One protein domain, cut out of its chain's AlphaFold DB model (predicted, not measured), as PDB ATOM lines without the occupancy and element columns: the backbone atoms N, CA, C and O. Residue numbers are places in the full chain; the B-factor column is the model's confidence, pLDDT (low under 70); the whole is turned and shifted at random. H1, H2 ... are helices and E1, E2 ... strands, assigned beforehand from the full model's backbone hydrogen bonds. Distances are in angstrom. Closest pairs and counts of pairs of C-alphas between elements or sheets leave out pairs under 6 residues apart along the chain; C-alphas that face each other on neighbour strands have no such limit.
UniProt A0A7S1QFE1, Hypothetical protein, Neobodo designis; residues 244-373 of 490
ATOM      1  N   ALA A 244     236.105 182.607 243.712       64.44
ATOM      2  CA  ALA A 244     236.552 183.999 243.620       64.44
ATOM      3  C   ALA A 244     236.027 184.703 242.349       64.44
ATOM      4  O   ALA A 244     235.645 185.876 242.391       64.44
ATOM      5  N   GLY A 245     235.929 183.978 241.229       69.31
ATOM      6  CA  GLY A 245     235.280 184.448 240.004       69.31
ATOM      7  C   GLY A 245     233.793 184.759 240.202       69.31
ATOM      8  O   GLY A 245     233.319 185.817 239.776       69.31
ATOM      9  N   GLU A 246     233.062 183.895 240.909       68.62
ATOM     10  CA  GLU A 246     231.663 184.134 241.281       68.62
ATOM     11  C   GLU A 246     231.503 185.339 242.213       68.62
ATOM     12  O   GLU A 246     230.592 186.149 242.020       68.62
ATOM     13  N   LEU A 247     232.395 185.497 243.197       58.56
ATOM     14  CA  LEU A 247     232.407 186.660 244.087       58.56
ATOM     15  C   LEU A 247     232.641 187.956 243.309       58.56
ATOM     16  O   LEU A 247     231.929 188.933 243.532       58.56
ATOM     17  N   ARG A 248     233.546 187.957 242.325       66.31
ATOM     18  CA  ARG A 248     233.720 189.096 241.413       66.31
ATOM     19  C   ARG A 248     232.453 189.370 240.605       66.31
ATOM     20  O   ARG A 248     232.052 190.525 240.487       66.31
ATOM     21  N   ALA A 249     231.808 188.340 240.057       69.62
ATOM     22  CA  ALA A 249     230.566 188.500 239.301       69.62
ATOM     23  C   ALA A 249     229.421 189.048 240.173       69.62
ATOM     24  O   ALA A 249     228.570 189.784 239.675       69.62
ATOM     25  N   LYS A 250     229.398 188.716 241.469       67.50
ATOM     26  CA  LYS A 250     228.468 189.289 242.454       67.50
ATOM     27  C   LYS A 250     228.828 190.734 242.806       67.50
ATOM     28  O   LYS A 250     227.946 191.582 242.781       67.50
ATOM     29  N   ALA A 251     230.103 191.033 243.054       59.62
ATOM     30  CA  ALA A 251     230.574 192.386 243.354       59.62
ATOM     31  C   ALA A 251     230.350 193.355 242.181       59.62
ATOM     32  O   ALA A 251     229.967 194.499 242.392       59.62
ATOM     33  N   THR A 252     230.531 192.881 240.944       62.62
ATOM     34  CA  THR A 252     230.287 193.683 239.733       62.62
ATOM     35  C   THR A 252     228.793 193.974 239.569       62.62
ATOM     36  O   THR A 252     228.422 195.127 239.406       62.62
ATOM     37  N   ARG A 253     227.923 192.963 239.741       70.25
ATOM     38  CA  ARG A 253     226.460 193.157 239.742       70.25
ATOM     39  C   ARG A 253     225.998 194.121 240.841       70.25
ATOM     40  O   ARG A 253     225.213 195.018 240.576       70.25
ATOM     41  N   ALA A 254     226.545 193.995 242.049       59.91
ATOM     42  CA  ALA A 254     226.240 194.901 243.156       59.91
ATOM     43  C   ALA A 254     226.728 196.345 242.919       59.91
ATOM     44  O   ALA A 254     226.153 197.280 243.474       59.91
ATOM     45  N   ALA A 255     227.784 196.534 242.119       59.25
ATOM     46  CA  ALA A 255     228.246 197.854 241.696       59.25
ATOM     47  C   ALA A 255     227.335 198.461 240.616       59.25
ATOM     48  O   ALA A 255     227.055 199.655 240.682       59.25
ATOM     49  N   ASP A 256     226.832 197.648 239.681       60.69
ATOM     50  CA  ASP A 256     225.885 198.083 238.645       60.69
ATOM     51  C   ASP A 256     224.506 198.446 239.236       60.69
ATOM     52  O   ASP A 256     223.877 199.411 238.799       60.69
ATOM     53  N   ASP A 257     224.069 197.735 240.282       58.00
ATOM     54  CA  ASP A 257     222.805 197.988 240.994       58.00
ATOM     55  C   ASP A 257     222.877 199.176 241.978       58.00
ATOM     56  O   ASP A 257     221.855 199.611 242.524       58.00
ATOM     57  N   ALA A 258     224.068 199.731 242.236       50.47
ATOM     58  CA  ALA A 258     224.244 200.845 243.162       50.47
ATOM     59  C   ALA A 258     223.744 202.170 242.550       50.47
ATOM     60  O   ALA A 258     224.503 202.970 242.002       50.47
ATOM     61  N   VAL A 259     222.439 202.424 242.690       46.22
ATOM     62  CA  VAL A 259     221.802 203.725 242.438       46.22
ATOM     63  C   VAL A 259     222.487 204.812 243.273       46.22
ATOM     64  O   VAL A 259     222.735 204.638 244.465       46.22
ATOM     65  N   VAL A 260     222.779 205.947 242.628       51.47
ATOM     66  CA  VAL A 260     223.477 207.116 243.182       51.47
ATOM     67  C   VAL A 260     222.813 207.608 244.472       51.47
ATOM     68  O   VAL A 260     221.861 208.389 244.445       51.47
ATOM     69  N   VAL A 261     223.364 207.199 245.614       42.97
ATOM     70  CA  VAL A 261     223.111 207.813 246.920       42.97
ATOM     71  C   VAL A 261     224.375 208.574 247.323       42.97
ATOM     72  O   VAL A 261     225.488 208.057 247.286       42.97
ATOM     73  N   ARG A 262     224.186 209.866 247.603       43.50
ATOM     74  CA  ARG A 262     225.204 210.910 247.808       43.50
ATOM     75  C   ARG A 262     226.416 210.446 248.642       43.50
ATOM     76  O   ARG A 262     226.299 210.296 249.849       43.50
ATOM     77  N   GLY A 263     227.593 210.352 248.013       51.84
ATOM     78  CA  GLY A 263     228.905 210.327 248.685       51.84
ATOM     79  C   GLY A 263     229.566 208.953 248.852       51.84
ATOM     80  O   GLY A 263     230.789 208.878 248.807       51.84
ATOM     81  N   GLU A 264     228.798 207.866 248.945       56.16
ATOM     82  CA  GLU A 264     229.323 206.498 249.149       56.16
ATOM     83  C   GLU A 264     229.668 205.755 247.842       56.16
ATOM     84  O   GLU A 264     230.268 204.683 247.855       56.16
ATOM     85  N   THR A 265     229.320 206.308 246.680       55.78
ATOM     86  CA  THR A 265     229.532 205.641 245.383       55.78
ATOM     87  C   THR A 265     230.994 205.597 244.937       55.78
ATOM     88  O   THR A 265     231.371 204.702 244.183       55.78
ATOM     89  N   VAL A 266     231.832 206.538 245.390       59.00
ATOM     90  CA  VAL A 266     233.252 206.596 244.991       59.00
ATOM     91  C   VAL A 266     234.036 205.435 245.611       59.00
ATOM     92  O   VAL A 266     234.794 204.769 244.913       59.00
ATOM     93  N   THR A 267     233.766 205.095 246.875       70.50
ATOM     94  CA  THR A 267     234.475 204.012 247.577       70.50
ATOM     95  C   THR A 267     234.144 202.629 247.012       70.50
ATOM     96  O   THR A 267     235.020 201.771 246.941       70.50
ATOM     97  N   ARG A 268     232.911 202.407 246.531       74.75
ATOM     98  CA  ARG A 268     232.521 201.136 245.890       74.75
ATOM     99  C   ARG A 268     233.160 200.939 244.519       74.75
ATOM    100  O   ARG A 268     233.564 199.821 244.199       74.75
ATOM    101  N   LEU A 269     233.269 202.001 243.718       80.19
ATOM    102  CA  LEU A 269     233.935 201.927 242.417       80.19
ATOM    103  C   LEU A 269     235.437 201.657 242.587       80.19
ATOM    104  O   LEU A 269     235.976 200.796 241.892       80.19
ATOM    105  N   ASP A 270     236.083 202.323 243.545       81.56
ATOM    106  CA  ASP A 270     237.499 202.106 243.856       81.56
ATOM    107  C   ASP A 270     237.749 200.688 244.393       81.56
ATOM    108  O   ASP A 270     238.694 200.020 243.966       81.56
ATOM    109  N   ALA A 271     236.859 200.165 245.246       80.38
ATOM    110  CA  ALA A 271     236.925 198.780 245.716       80.38
ATOM    111  C   ALA A 271     236.749 197.771 244.566       80.38
ATOM    112  O   ALA A 271     237.513 196.810 244.462       80.38
ATOM    113  N   ALA A 272     235.803 198.001 243.650       83.50
ATOM    114  CA  ALA A 272     235.589 197.138 242.488       83.50
ATOM    115  C   ALA A 272     236.774 197.171 241.506       83.50
ATOM    116  O   ALA A 272     237.178 196.132 240.973       83.50
ATOM    117  N   GLN A 273     237.370 198.347 241.283       87.19
ATOM    118  CA  GLN A 273     238.582 198.484 240.477       87.19
ATOM    119  C   GLN A 273     239.765 197.768 241.129       87.19
ATOM    120  O   GLN A 273     240.458 197.017 240.441       87.19
ATOM    121  N   THR A 274     239.943 197.923 242.442       86.25
ATOM    122  CA  THR A 274     240.996 197.249 243.218       86.25
ATOM    123  C   THR A 274     240.827 195.728 243.186       86.25
ATOM    124  O   THR A 274     241.776 195.000 242.905       86.25
ATOM    125  N   ALA A 275     239.603 195.222 243.345       86.00
ATOM    126  CA  ALA A 275     239.316 193.794 243.210       86.00
ATOM    127  C   ALA A 275     239.591 193.279 241.782       86.00
ATOM    128  O   ALA A 275     240.106 192.176 241.588       86.00
ATOM    129  N   CYS A 276     239.285 194.077 240.753       89.56
ATOM    130  CA  CYS A 276     239.539 193.726 239.356       89.56
ATOM    131  C   CYS A 276     241.040 193.688 239.022       89.56
ATOM    132  O   CYS A 276     241.496 192.764 238.338       89.56
ATOM    133  N   THR A 277     241.820 194.670 239.486       89.44
ATOM    134  CA  THR A 277     243.279 194.700 239.295       89.44
ATOM    135  C   THR A 277     243.951 193.566 240.057       89.44
ATOM    136  O   THR A 277     244.806 192.882 239.487       89.44
ATOM    137  N   TRP A 278     243.504 193.299 241.284       90.69
ATOM    138  CA  TRP A 278     243.938 192.157 242.078       90.69
ATOM    139  C   TRP A 278     243.696 190.833 241.347       90.69
ATOM    140  O   TRP A 278     244.639 190.089 241.093       90.69
ATOM    141  N   TRP A 279     242.465 190.588 240.890       90.31
ATOM    142  CA  TRP A 279     242.102 189.369 240.164       90.31
ATOM    143  C   TRP A 279     242.970 189.138 238.921       90.31
ATOM    144  O   TRP A 279     243.451 188.029 238.677       90.31
ATOM    145  N   LYS A 280     243.214 190.196 238.136       90.75
ATOM    146  CA  LYS A 280     244.112 190.129 236.973       90.75
ATOM    147  C   LYS A 280     245.541 189.771 237.386       90.75
ATOM    148  O   LYS A 280     246.184 188.972 236.709       90.75
ATOM    149  N   ARG A 281     246.044 190.334 238.490       92.31
ATOM    150  CA  ARG A 281     247.388 190.041 239.010       92.31
ATOM    151  C   ARG A 281     247.503 188.595 239.492       92.31
ATOM    152  O   ARG A 281     248.481 187.935 239.146       92.31
ATOM    153  N   SER A 282     246.506 188.087 240.214       92.69
ATOM    154  CA  SER A 282     246.473 186.699 240.692       92.69
ATOM    155  C   SER A 282     246.419 185.702 239.532       92.69
ATOM    156  O   SER A 282     247.195 184.751 239.505       92.69
ATOM    157  N   ARG A 283     245.612 185.976 238.496       93.75
ATOM    158  CA  ARG A 283     245.586 185.172 237.259       93.75
ATOM    159  C   ARG A 283     246.939 185.091 236.567       93.75
ATOM    160  O   ARG A 283     247.362 184.008 236.177       93.75
ATOM    161  N   ARG A 284     247.643 186.219 236.458       93.38
ATOM    162  CA  ARG A 284     248.995 186.249 235.882       93.38
ATOM    163  C   ARG A 284     249.982 185.419 236.698       93.38
ATOM    164  O   ARG A 284     250.757 184.669 236.115       93.38
ATOM    165  N   LYS A 285     249.937 185.513 238.034       94.06
ATOM    166  CA  LYS A 285     250.781 184.689 238.917       94.06
ATOM    167  C   LYS A 285     250.509 183.194 238.718       94.06
ATOM    168  O   LYS A 285     251.458 182.437 238.540       94.06
ATOM    169  N   LEU A 286     249.238 182.789 238.665       94.38
ATOM    170  CA  LEU A 286     248.851 181.397 238.407       94.38
ATOM    171  C   LEU A 286     249.313 180.916 237.027       94.38
ATOM    172  O   LEU A 286     249.879 179.832 236.925       94.38
ATOM    173  N   ALA A 287     249.159 181.733 235.981       94.62
ATOM    174  CA  ALA A 287     249.652 181.400 234.643       94.62
ATOM    175  C   ALA A 287     251.176 181.181 234.627       94.62
ATOM    176  O   ALA A 287     251.670 180.238 234.009       94.62
ATOM    177  N   VAL A 288     251.935 182.027 235.332       94.56
ATOM    178  CA  VAL A 288     253.393 181.878 235.479       94.56
ATOM    179  C   VAL A 288     253.751 180.605 236.247       94.56
ATOM    180  O   VAL A 288     254.630 179.873 235.799       94.56
ATOM    181  N   ALA A 289     253.055 180.302 237.344       95.38
ATOM    182  CA  ALA A 289     253.285 179.085 238.121       95.38
ATOM    183  C   ALA A 289     252.994 177.814 237.302       95.38
ATOM    184  O   ALA A 289     253.821 176.904 237.277       95.38
ATOM    185  N   CYS A 290     251.881 177.786 236.558       95.44
ATOM    186  CA  CYS A 290     251.536 176.673 235.668       95.44
ATOM    187  C   CYS A 290     252.636 176.436 234.625       95.44
ATOM    188  O   CYS A 290     253.071 175.305 234.435       95.44
ATOM    189  N   ARG A 291     253.151 177.504 234.000       95.00
ATOM    190  CA  ARG A 291     254.268 177.408 233.048       95.00
ATOM    191  C   ARG A 291     255.553 176.903 233.689       95.00
ATOM    192  O   ARG A 291     256.231 176.071 233.098       95.00
ATOM    193  N   ALA A 292     255.900 177.410 234.871       95.19
ATOM    194  CA  ALA A 292     257.100 176.984 235.581       95.19
ATOM    195  C   ALA A 292     257.043 175.486 235.916       95.19
ATOM    196  O   ALA A 292     258.014 174.772 235.677       95.19
ATOM    197  N   LYS A 293     255.881 175.005 236.377       95.88
ATOM    198  CA  LYS A 293     255.637 173.584 236.648       95.88
ATOM    199  C   LYS A 293     255.661 172.747 235.366       95.88
ATOM    200  O   LYS A 293     256.339 171.729 235.331       95.88
ATOM    201  N   ALA A 294     255.027 173.214 234.290       95.12
ATOM    202  CA  ALA A 294     255.046 172.540 232.990       95.12
ATOM    203  C   ALA A 294     256.468 172.397 232.425       95.12
ATOM    204  O   ALA A 294     256.836 171.333 231.943       95.12
ATOM    205  N   ASN A 295     257.291 173.445 232.541       94.25
ATOM    206  CA  ASN A 295     258.688 173.435 232.095       94.25
ATOM    207  C   ASN A 295     259.576 172.458 232.892       94.25
ATOM    208  O   ASN A 295     260.653 172.106 232.416       94.25
ATOM    209  N   ALA A 296     259.167 172.066 234.102       96.38
ATOM    210  CA  ALA A 296     259.885 171.092 234.924       96.38
ATOM    211  C   ALA A 296     259.522 169.636 234.582       96.38
ATOM    212  O   ALA A 296     260.224 168.714 234.998       96.38
ATOM    213  N   LEU A 297     258.437 169.423 233.837       94.94
ATOM    214  CA  LEU A 297     257.980 168.111 233.402       94.94
ATOM    215  C   LEU A 297     258.562 167.758 232.023       94.94
ATOM    216  O   LEU A 297     258.952 168.648 231.262       94.94
ATOM    217  N   PRO A 298     258.609 166.463 231.655       94.88
ATOM    218  CA  PRO A 298     258.904 166.062 230.287       94.88
ATOM    219  C   PRO A 298     257.940 166.747 229.319       94.88
ATOM    220  O   PRO A 298     256.726 166.767 229.531       94.88
ATOM    221  N   PHE A 299     258.494 167.318 228.258       88.56
ATOM    222  CA  PHE A 299     257.764 168.164 227.318       88.56
ATOM    223  C   PHE A 299     256.594 167.455 226.622       88.56
ATOM    224  O   PHE A 299     255.581 168.066 226.304       88.56
ATOM    225  N   ASP A 300     256.735 166.153 226.403       88.19
ATOM    226  CA  ASP A 300     255.754 165.271 225.783       88.19
ATOM    227  C   ASP A 300     254.775 164.643 226.789       88.19
ATOM    228  O   ASP A 300     253.940 163.819 226.407       88.19
ATOM    229  N   SER A 301     254.852 165.022 228.068       94.75
ATOM    230  CA  SER A 301     253.911 164.552 229.082       94.75
ATOM    231  C   SER A 301     252.535 165.204 228.925       94.75
ATOM    232  O   SER A 301     252.399 166.400 228.652       94.75
ATOM    233  N   LEU A 302     251.490 164.404 229.156       93.88
ATOM    234  CA  LEU A 302     250.102 164.875 229.180       93.88
ATOM    235  C   LEU A 302     249.909 165.996 230.216       93.88
ATOM    236  O   LEU A 302     249.223 166.977 229.944       93.88
ATOM    237  N   GLU A 303     250.573 165.877 231.366       95.69
ATOM    238  CA  GLU A 303     250.509 166.847 232.461       95.69
ATOM    239  C   GLU A 303     251.120 168.205 232.071       95.69
ATOM    240  O   GLU A 303     250.510 169.246 232.318       95.69
ATOM    241  N   ALA A 304     252.271 168.226 231.383       95.00
ATOM    242  CA  ALA A 304     252.843 169.474 230.868       95.00
ATOM    243  C   ALA A 304     251.881 170.168 229.891       95.00
ATOM    244  O   ALA A 304     251.664 171.381 229.979       95.00
ATOM    245  N   ARG A 305     251.248 169.397 228.993       95.25
ATOM    246  CA  ARG A 305     250.252 169.909 228.040       95.25
ATOM    247  C   ARG A 305     249.058 170.549 228.751       95.25
ATOM    248  O   ARG A 305     248.639 171.646 228.374       95.25
ATOM    249  N   GLU A 306     248.522 169.897 229.779       96.00
ATOM    250  CA  GLU A 306     247.410 170.426 230.576       96.00
ATOM    251  C   GLU A 306     247.794 171.714 231.312       96.00
ATOM    252  O   GLU A 306     247.048 172.693 231.262       96.00
ATOM    253  N   LEU A 307     248.983 171.774 231.913       96.50
ATOM    254  CA  LEU A 307     249.466 172.969 232.607       96.50
ATOM    255  C   LEU A 307     249.685 174.158 231.658       96.50
ATOM    256  O   LEU A 307     249.325 175.291 231.995       96.50
ATOM    257  N   TYR A 308     250.209 173.940 230.447       97.06
ATOM    258  CA  TYR A 308     250.283 175.016 229.453       97.06
ATOM    259  C   TYR A 308     248.890 175.486 229.019       97.06
ATOM    260  O   TYR A 308     248.648 176.691 228.953       97.06
ATOM    261  N   THR A 309     247.954 174.562 228.801       96.44
ATOM    262  CA  THR A 309     246.554 174.866 228.448       96.44
ATOM    263  C   THR A 309     245.868 175.699 229.536       96.44
ATOM    264  O   THR A 309     245.203 176.704 229.262       96.44
ATOM    265  N   GLN A 310     246.093 175.344 230.801       95.88
ATOM    266  CA  GLN A 310     245.625 176.112 231.951       95.88
ATOM    267  C   GLN A 310     246.260 177.502 231.994       95.88
ATOM    268  O   GLN A 310     245.553 178.490 232.184       95.88
ATOM    269  N   SER A 311     247.569 177.616 231.742       96.56
ATOM    270  CA  SER A 311     248.246 178.919 231.712       96.56
ATOM    271  C   SER A 311     247.646 179.872 230.671       96.56
ATOM    272  O   SER A 311     247.402 181.042 230.981       96.56
ATOM    273  N   LEU A 312     247.306 179.353 229.484       96.56
ATOM    274  CA  LEU A 312     246.624 180.093 228.418       96.56
ATOM    275  C   LEU A 312     245.210 180.506 228.831       96.56
ATOM    276  O   LEU A 312     244.770 181.617 228.540       96.56
ATOM    277  N   THR A 313     244.518 179.639 229.571       95.94
ATOM    278  CA  THR A 313     243.196 179.941 230.125       95.94
ATOM    279  C   THR A 313     243.281 181.053 231.173       95.94
ATOM    280  O   THR A 313     242.407 181.917 231.220       95.94
ATOM    281  N   PHE A 314     244.331 181.107 232.002       94.38
ATOM    282  CA  PHE A 314     244.471 182.142 233.030       94.38
ATOM    283  C   PHE A 314     244.893 183.504 232.494       94.38
ATOM    284  O   PHE A 314     244.387 184.502 232.998       94.38
ATOM    285  N   ASP A 315     245.763 183.591 231.498       94.25
ATOM    286  CA  ASP A 315     246.221 184.887 230.988       94.25
ATOM    287  C   ASP A 315     246.246 184.911 229.460       94.25
ATOM    288  O   ASP A 315     247.325 184.986 228.893       94.25
ATOM    289  N   PRO A 316     245.093 184.884 228.762       89.56
ATOM    290  CA  PRO A 316     245.040 184.738 227.301       89.56
ATOM    291  C   PRO A 316     245.689 185.898 226.529       89.56
ATOM    292  O   PRO A 316     246.037 185.739 225.365       89.56
ATOM    293  N   SER A 317     245.884 187.052 227.173       87.19
ATOM    294  CA  SER A 317     246.451 188.267 226.572       87.19
ATOM    295  C   SER A 317     247.957 188.450 226.788       87.19
ATOM    296  O   SER A 317     248.490 189.507 226.455       87.19
ATOM    297  N   SER A 318     248.635 187.499 227.433       87.75
ATOM    298  CA  SER A 318     250.060 187.635 227.737       87.75
ATOM    299  C   SER A 318     250.915 187.493 226.483       87.75
ATOM    300  O   SER A 318     250.813 186.488 225.789       87.75
ATOM    301  N   GLU A 319     251.875 188.389 226.270       81.19
ATOM    302  CA  GLU A 319     252.937 188.202 225.259       81.19
ATOM    303  C   GLU A 319     253.742 186.912 225.527       81.19
ATOM    304  O   GLU A 319     254.180 186.207 224.622       81.19
ATOM    305  N   THR A 320     253.837 186.513 226.800       85.25
ATOM    306  CA  THR A 320     254.457 185.243 227.222       85.25
ATOM    307  C   THR A 320     253.678 183.990 226.788       85.25
ATOM    308  O   THR A 320     254.158 182.867 226.964       85.25
ATOM    309  N   ASN A 321     252.492 184.149 226.194       92.38
ATOM    310  CA  ASN A 321     251.693 183.036 225.690       92.38
ATOM    311  C   ASN A 321     252.232 182.438 224.407       92.38
ATOM    312  O   ASN A 321     251.921 181.281 224.143       92.38
ATOM    313  N   ALA A 322     253.043 183.171 223.636       94.94
ATOM    314  CA  ALA A 322     253.636 182.637 222.414       94.94
ATOM    315  C   ALA A 322     254.335 181.293 222.678       94.94
ATOM    316  O   ALA A 322     254.113 180.308 221.974       94.94
ATOM    317  N   GLN A 323     255.093 181.213 223.776       94.25
ATOM    318  CA  GLN A 323     255.775 179.987 224.178       94.25
ATOM    319  C   GLN A 323     254.807 178.900 224.664       94.25
ATOM    320  O   GLN A 323     255.004 177.730 224.360       94.25
ATOM    321  N   SER A 324     253.740 179.270 225.378       95.75
ATOM    322  CA  SER A 324     252.740 178.297 225.852       95.75
ATOM    323  C   SER A 324     251.972 177.679 224.687       95.75
ATOM    324  O   SER A 324     251.852 176.463 224.619       95.75
ATOM    325  N   TRP A 325     251.537 178.496 223.726       97.31
ATOM    326  CA  TRP A 325     250.905 178.030 222.496       97.31
ATOM    327  C   TRP A 325     251.827 177.129 221.675       97.31
ATOM    328  O   TRP A 325     251.395 176.069 221.229       97.31
ATOM    329  N   ASN A 326     253.101 177.501 221.529       96.44
ATOM    330  CA  ASN A 326     254.088 176.673 220.840       96.44
ATOM    331  C   ASN A 326     254.280 175.313 221.531       96.44
ATOM    332  O   ASN A 326     254.318 174.281 220.864       96.44
ATOM    333  N   ASN A 327     254.363 175.297 222.861       95.44
ATOM    334  CA  ASN A 327     254.541 174.067 223.632       95.44
ATOM    335  C   ASN A 327     253.295 173.169 223.573       95.44
ATOM    336  O   ASN A 327     253.408 171.956 223.444       95.44
ATOM    337  N   VAL A 328     252.095 173.755 223.567       96.38
ATOM    338  CA  VAL A 328     250.855 173.000 223.338       96.38
ATOM    339  C   VAL A 328     250.826 172.422 221.921       96.38
ATOM    340  O   VAL A 328     250.598 171.227 221.760       96.38
ATOM    341  N   ALA A 329     251.138 173.223 220.897       96.50
ATOM    342  CA  ALA A 329     251.155 172.781 219.498       96.50
ATOM    343  C   ALA A 329     252.135 171.624 219.240       96.50
ATOM    344  O   ALA A 329     251.922 170.765 218.391       96.50
ATOM    345  N   THR A 330     253.250 171.612 219.953       94.81
ATOM    346  CA  THR A 330     254.287 170.584 219.820       94.81
ATOM    347  C   THR A 330     253.993 169.341 220.656       94.81
ATOM    348  O   THR A 330     254.409 168.255 220.257       94.81
ATOM    349  N   ALA A 331     253.241 169.474 221.753       94.56
ATOM    350  CA  ALA A 331     252.730 168.347 222.531       94.56
ATOM    351  C   ALA A 331     251.565 167.607 221.838       94.56
ATOM    352  O   ALA A 331     251.315 166.442 222.149       94.56
ATOM    353  N   LEU A 332     250.849 168.251 220.907       94.94
ATOM    354  CA  LEU A 332     249.861 167.594 220.041       94.94
ATOM    355  C   LEU A 332     250.595 166.729 219.004       94.94
ATOM    356  O   LEU A 332     251.382 167.238 218.198       94.94
ATOM    357  N   ARG A 333     250.382 165.408 219.054       91.06
ATOM    358  CA  ARG A 333     251.126 164.449 218.224       91.06
ATOM    359  C   ARG A 333     250.513 164.366 216.838       91.06
ATOM    360  O   ARG A 333     251.238 164.496 215.847       91.06
ATOM    361  N   ASP A 334     249.193 164.250 216.797       93.19
ATOM    362  CA  ASP A 334     248.441 164.032 215.573       93.19
ATOM    363  C   ASP A 334     247.817 165.333 215.055       93.19
ATOM    364  O   ASP A 334     247.612 166.302 215.789       93.19
ATOM    365  N   ALA A 335     247.556 165.384 213.747       89.88
ATOM    366  CA  ALA A 335     246.903 166.536 213.121       89.88
ATOM    367  C   ALA A 335     245.442 166.693 213.580       89.88
ATOM    368  O   ALA A 335     244.929 167.812 213.591       89.88
ATOM    369  N   ASP A 336     244.825 165.582 213.990       93.31
ATOM    370  CA  ASP A 336     243.445 165.499 214.467       93.31
ATOM    371  C   ASP A 336     243.333 165.687 215.991       93.31
ATOM    372  O   ASP A 336     242.235 165.622 216.543       93.31
ATOM    373  N   ASP A 337     244.451 165.919 216.692       95.62
ATOM    374  CA  ASP A 337     244.421 166.246 218.113       95.62
ATOM    375  C   ASP A 337     243.945 167.692 218.317       95.62
ATOM    376  O   ASP A 337     244.458 168.642 217.711       95.62
ATOM    377  N   TYR A 338     243.013 167.864 219.254       96.88
ATOM    378  CA  TYR A 338     242.498 169.168 219.665       96.88
ATOM    379  C   TYR A 338     242.800 169.434 221.135       96.88
ATOM    380  O   TYR A 338     242.762 168.539 221.982       96.88
ATOM    381  N   VAL A 339     243.054 170.700 221.449       96.88
ATOM    382  CA  VAL A 339     243.165 171.205 222.814       96.88
ATOM    383  C   VAL A 339     242.045 172.201 223.079       96.88
ATOM    384  O   VAL A 339     241.743 173.050 222.243       96.88
ATOM    385  N   GLN A 340     241.425 172.114 224.250       97.44
ATOM    386  CA  GLN A 340     240.403 173.063 224.668       97.44
ATOM    387  C   GLN A 340     241.032 174.137 225.562       97.44
ATOM    388  O   GLN A 340     241.542 173.827 226.635       97.44
ATOM    389  N   VAL A 341     241.000 175.398 225.128       96.31
ATOM    390  CA  VAL A 341     241.468 176.560 225.902       96.31
ATOM    391  C   VAL A 341     240.261 177.455 226.169       96.31
ATOM    392  O   VAL A 341     239.763 178.138 225.274       96.31
ATOM    393  N   GLY A 342     239.759 177.428 227.406       93.81
ATOM    394  CA  GLY A 342     238.455 178.009 227.737       93.81
ATOM    395  C   GLY A 342     237.320 177.301 226.988       93.81
ATOM    396  O   GLY A 342     237.190 176.081 227.061       93.81
ATOM    397  N   ASP A 343     236.520 178.063 226.244       95.19
ATOM    398  CA  ASP A 343     235.367 177.541 225.492       95.19
ATOM    399  C   ASP A 343     235.691 177.218 224.022       95.19
ATOM    400  O   ASP A 343     234.815 176.792 223.272       95.19
ATOM    401  N   ALA A 344     236.939 177.431 223.590       96.50
ATOM    402  CA  ALA A 344     237.368 177.220 222.213       96.50
ATOM    403  C   ALA A 344     238.290 175.998 222.090       96.50
ATOM    404  O   ALA A 344     239.160 175.761 222.931       96.50
ATOM    405  N   SER A 345     238.097 175.227 221.021       97.31
ATOM    406  CA  SER A 345     238.964 174.117 220.629       97.31
ATOM    407  C   SER A 345     239.952 174.577 219.567       97.31
ATOM    408  O   SER A 345     239.540 175.193 218.585       97.31
ATOM    409  N   TYR A 346     241.219 174.223 219.735       97.56
ATOM    410  CA  TYR A 346     242.290 174.554 218.807       97.56
ATOM    411  C   TYR A 346     242.975 173.274 218.343       97.56
ATOM    412  O   TYR A 346     243.313 172.418 219.161       97.56
ATOM    413  N   ASN A 347     243.184 173.137 217.040       97.25
ATOM    414  CA  ASN A 347     244.057 172.098 216.502       97.25
ATOM    415  C   ASN A 347     245.532 172.532 216.559       97.25
ATOM    416  O   ASN A 347     245.873 173.681 216.856       97.25
ATOM    417  N   ARG A 348     246.430 171.610 216.210       96.62
ATOM    418  CA  ARG A 348     247.879 171.847 216.198       96.62
ATOM    419  C   ARG A 348     248.316 173.065 215.374       96.62
ATOM    420  O   ARG A 348     249.172 173.830 215.823       96.62
ATOM    421  N   LEU A 349     247.754 173.249 214.179       96.44
ATOM    422  CA  LEU A 349     248.087 174.374 213.301       96.44
ATOM    423  C   LEU A 349     247.625 175.700 213.911       96.44
ATOM    424  O   LEU A 349     248.387 176.664 213.940       96.44
ATOM    425  N   GLU A 350     246.402 175.740 214.432       97.06
ATOM    426  CA  GLU A 350     245.839 176.915 215.092       97.06
ATOM    427  C   GLU A 350     246.643 177.294 216.336       97.06
ATOM    428  O   GLU A 350     246.872 178.481 216.568       97.06
ATOM    429  N   CYS A 351     247.152 176.326 217.102       97.31
ATOM    430  CA  CYS A 351     248.065 176.611 218.206       97.31
ATOM    431  C   CYS A 351     249.366 177.279 217.720       97.31
ATOM    432  O   CYS A 351     249.796 178.264 218.319       97.31
ATOM    433  N   PHE A 352     249.972 176.821 216.618       96.75
ATOM    434  CA  PHE A 352     251.149 177.494 216.046       96.75
ATOM    435  C   PHE A 352     250.834 178.903 215.526       96.75
ATOM    436  O   PHE A 352     251.633 179.818 215.724       96.75
ATOM    437  N   LEU A 353     249.673 179.108 214.898       96.12
ATOM    438  CA  LEU A 353     249.244 180.436 214.450       96.12
ATOM    439  C   LEU A 353     249.054 181.386 215.637       96.12
ATOM    440  O   LEU A 353     249.606 182.484 215.629       96.12
ATOM    441  N   ASN A 354     248.387 180.934 216.702       96.38
ATOM    442  CA  ASN A 354     248.249 181.707 217.935       96.38
ATOM    443  C   ASN A 354     249.612 181.997 218.585       96.38
ATOM    444  O   ASN A 354     249.819 183.094 219.108       96.38
ATOM    445  N   ALA A 355     250.568 181.064 218.525       96.31
ATOM    446  CA  ALA A 355     251.925 181.311 219.001       96.31
ATOM    447  C   ALA A 355     252.578 182.480 218.246       96.31
ATOM    448  O   ALA A 355     253.127 183.380 218.875       96.31
ATOM    449  N   LEU A 356     252.463 182.503 216.913       95.88
ATOM    450  CA  LEU A 356     252.997 183.573 216.066       95.88
ATOM    451  C   LEU A 356     252.277 184.911 216.260       95.88
ATOM    452  O   LEU A 356     252.910 185.962 216.179       95.88
ATOM    453  N   GLU A 357     250.967 184.895 216.495       94.81
ATOM    454  CA  GLU A 357     250.178 186.105 216.745       94.81
ATOM    455  C   GLU A 357     250.543 186.786 218.066       94.81
ATOM    456  O   GLU A 357     250.497 188.014 218.138       94.81
ATOM    457  N   ASN A 358     250.947 186.006 219.074       93.69
ATOM    458  CA  ASN A 358     251.344 186.503 220.393       93.69
ATOM    459  C   ASN A 358     252.833 186.884 220.497       93.69
ATOM    460  O   ASN A 358     253.257 187.362 221.547       93.69
ATOM    461  N   LEU A 359     253.631 186.684 219.441       94.31
ATOM    462  CA  LEU A 359     255.000 187.203 219.385       94.31
ATOM    463  C   LEU A 359     254.997 188.718 219.181       94.31
ATOM    464  O   LEU A 359     254.158 189.268 218.458       94.31
ATOM    465  N   ASP A 360     255.997 189.394 219.747       94.44
ATOM    466  CA  ASP A 360     256.249 190.788 219.414       94.44
ATOM    467  C   ASP A 360     256.593 190.938 217.919       94.44
ATOM    468  O   ASP A 360     257.000 189.995 217.229       94.44
ATOM    469  N   LEU A 361     256.401 192.148 217.389       92.31
ATOM    470  CA  LEU A 361     256.581 192.430 215.962       92.31
ATOM    471  C   LEU A 361     257.979 192.059 215.452       92.31
ATOM    472  O   LEU A 361     258.098 191.631 214.302       92.31
ATOM    473  N   GLN A 362     259.010 192.225 216.284       94.31
ATOM    474  CA  GLN A 362     260.387 191.935 215.913       94.31
ATOM    475  C   GLN A 362     260.629 190.424 215.891       94.31
ATOM    476  O   GLN A 362     261.046 189.904 214.856       94.31
ATOM    477  N   ALA A 363     260.279 189.702 216.958       93.31
ATOM    478  CA  ALA A 363     260.409 188.246 217.005       93.31
ATOM    479  C   ALA A 363     259.611 187.568 215.882       93.31
ATOM    480  O   ALA A 363     260.101 186.654 215.216       93.31
ATOM    481  N   ARG A 364     258.401 188.059 215.588       93.81
ATOM    482  CA  ARG A 364     257.595 187.555 214.473       93.81
ATOM    483  C   ARG A 364     258.280 187.775 213.123       93.81
ATOM    484  O   ARG A 364     258.287 186.868 212.291       93.81
ATOM    485  N   ALA A 365     258.862 188.953 212.894       92.38
ATOM    486  CA  ALA A 365     259.608 189.240 211.669       92.38
ATOM    487  C   ALA A 365     260.843 188.334 211.525       92.38
ATOM    488  O   ALA A 365     261.129 187.864 210.424       92.38
ATOM    489  N   GLU A 366     261.536 188.040 212.625       94.50
ATOM    490  CA  GLU A 366     262.684 187.129 212.644       94.50
ATOM    491  C   GLU A 366     262.285 185.686 212.307       94.50
ATOM    492  O   GLU A 366     262.939 185.054 211.472       94.50
ATOM    493  N   VAL A 367     261.183 185.179 212.873       91.69
ATOM    494  CA  VAL A 367     260.658 183.842 212.545       91.69
ATOM    495  C   VAL A 367     260.322 183.737 211.056       91.69
ATOM    496  O   VAL A 367     260.763 182.795 210.393       91.69
ATOM    497  N   TRP A 368     259.625 184.730 210.494       90.19
ATOM    498  CA  TRP A 368     259.320 184.760 209.059       90.19
ATOM    499  C   TRP A 368     260.573 184.885 208.191       90.19
ATOM    500  O   TRP A 368     260.687 184.194 207.179       90.19
ATOM    501  N   ALA A 369     261.540 185.717 208.581       90.81
ATOM    502  CA  ALA A 369     262.798 185.849 207.855       90.81
ATOM    503  C   ALA A 369     263.579 184.526 207.833       90.81
ATOM    504  O   ALA A 369     264.138 184.160 206.799       90.81
ATOM    505  N   ASN A 370     263.595 183.791 208.946       92.44
ATOM    506  CA  ASN A 370     264.248 182.487 209.040       92.44
ATOM    507  C   ASN A 370     263.516 181.415 208.222       92.44
ATOM    508  O   ASN A 370     264.176 180.642 207.528       92.44
ATOM    509  N   ALA A 371     262.180 181.421 208.219       89.00
ATOM    510  CA  ALA A 371     261.390 180.552 207.352       89.00
ATOM    511  C   ALA A 371     261.666 180.837 205.863       89.00
ATOM    512  O   ALA A 371     261.940 179.929 205.092       89.00
ATOM    513  N   ILE A 372     261.693 182.106 205.444       88.12
ATOM    514  CA  ILE A 372     262.007 182.469 204.051       88.12
ATOM    515  C   ILE A 372     263.430 182.034 203.673       88.12
ATOM    516  O   ILE A 372     263.649 181.531 202.571       88.12
ATOM    517  N   LYS A 373     264.405 182.194 204.579       90.94
ATOM    518  CA  LYS A 373     265.788 181.745 204.353       90.94
ATOM    519  C   LYS A 373     265.886 180.231 204.172       90.94
ATOM    520  O   LYS A 373     266.655 179.799 203.317       90.94
TER     521      LYS A 373
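This is residues 244 to 373 of the 490 residues of the protein "Hypothetical protein" of Neobodo designis (UniProt A0A7S1QFE1). A small head of helices has a long helical arm: the later part of H2 stands in a row with H3, H4 and H5, while the earlier part runs out of the head, with H1 folded back beside it as a hairpin. The short strand hairpin E1-E2 packs on one side of the row, near H3, H4 and H5, and H6 angles away after H5; residues 259 to 264, between H1 and H2, stick out. The printed part has 130 residues with six named helices and two named strands, in the order H1 H2 H3 H4 E1 E2 H5 H6; the class is mostly helix and the sheet, E1 - E2, is antiparallel. The whole is loose, with a radius of gyration of the C-alphas of 19.2 A and spans of 65 by 32 by 26 A, the arm making much of the length.

The sheet is formed by E1, residues 338 to 341, and E2, residues 344 to 347. H5, residues 348 to 357, follows E2 directly, and H6, residues 361 to 373, is 18.3 A long and ends at C-alpha 373 (265.788, 181.745, 204.353). Before the sheet come H4, residues 321 to 331, and H3, residues 302 to 314, 18.6 A long. H2, residues 265 to 296, is the longest helix at 47.2 A and begins at C-alpha 265 (229.532, 205.641, 245.383). H1, residues 244 to 256, is 18.4 A long and begins at C-alpha 244 (236.552, 183.999, 243.620).

E1 and E2 are a hairpin of antiparallel strands, with N 339 and O 346 at 2.9 A and N 346 and O 339 at 2.8 A, within hydrogen-bond range. The closest C-alphas of H3 and E1, those of Thr 313 and Val 341, are 5.7 A apart. H2, H3 and H4 form an up and down bundle, each helix running against the one before. H2 touches H3 with residues 283 to 295 alone, closest at the C-alphas of Ala 287 and Ser 311, 4.1 A, at a shallow tilt of 20 degrees. H3 touches H4 at a shallow tilt of 27 degrees, closest at the C-alphas of Tyr 308 and Ser 324, 5.5 A. H4 touches H5, opposite ways at a shallow tilt of 18 degrees, closest at the C-alphas of Ala 322 and Ala 355, 4.0 A. H5 and H6 are close but not clearly touching, with the closest C-alphas, those of Leu 356 and Arg 364, 6.3 A apart. H1 and H2 are a helical hairpin; H2 touches H1 with residues 268 to 276 alone, closest at the C-alphas of Ala 255 and Arg 268, 6.8 A. H1 and H3 are apart. In H1 to H6 every O i to N i+4 pair is within hydrogen-bond range.

The two C-alphas farthest apart, those of Arg 262 and Lys 373, are 66.2 A apart. The printed part has no cut, and no link is long. The mean pLDDT of the printed part is 86.8; residues 244 to 252 and 254 to 266 are under 70.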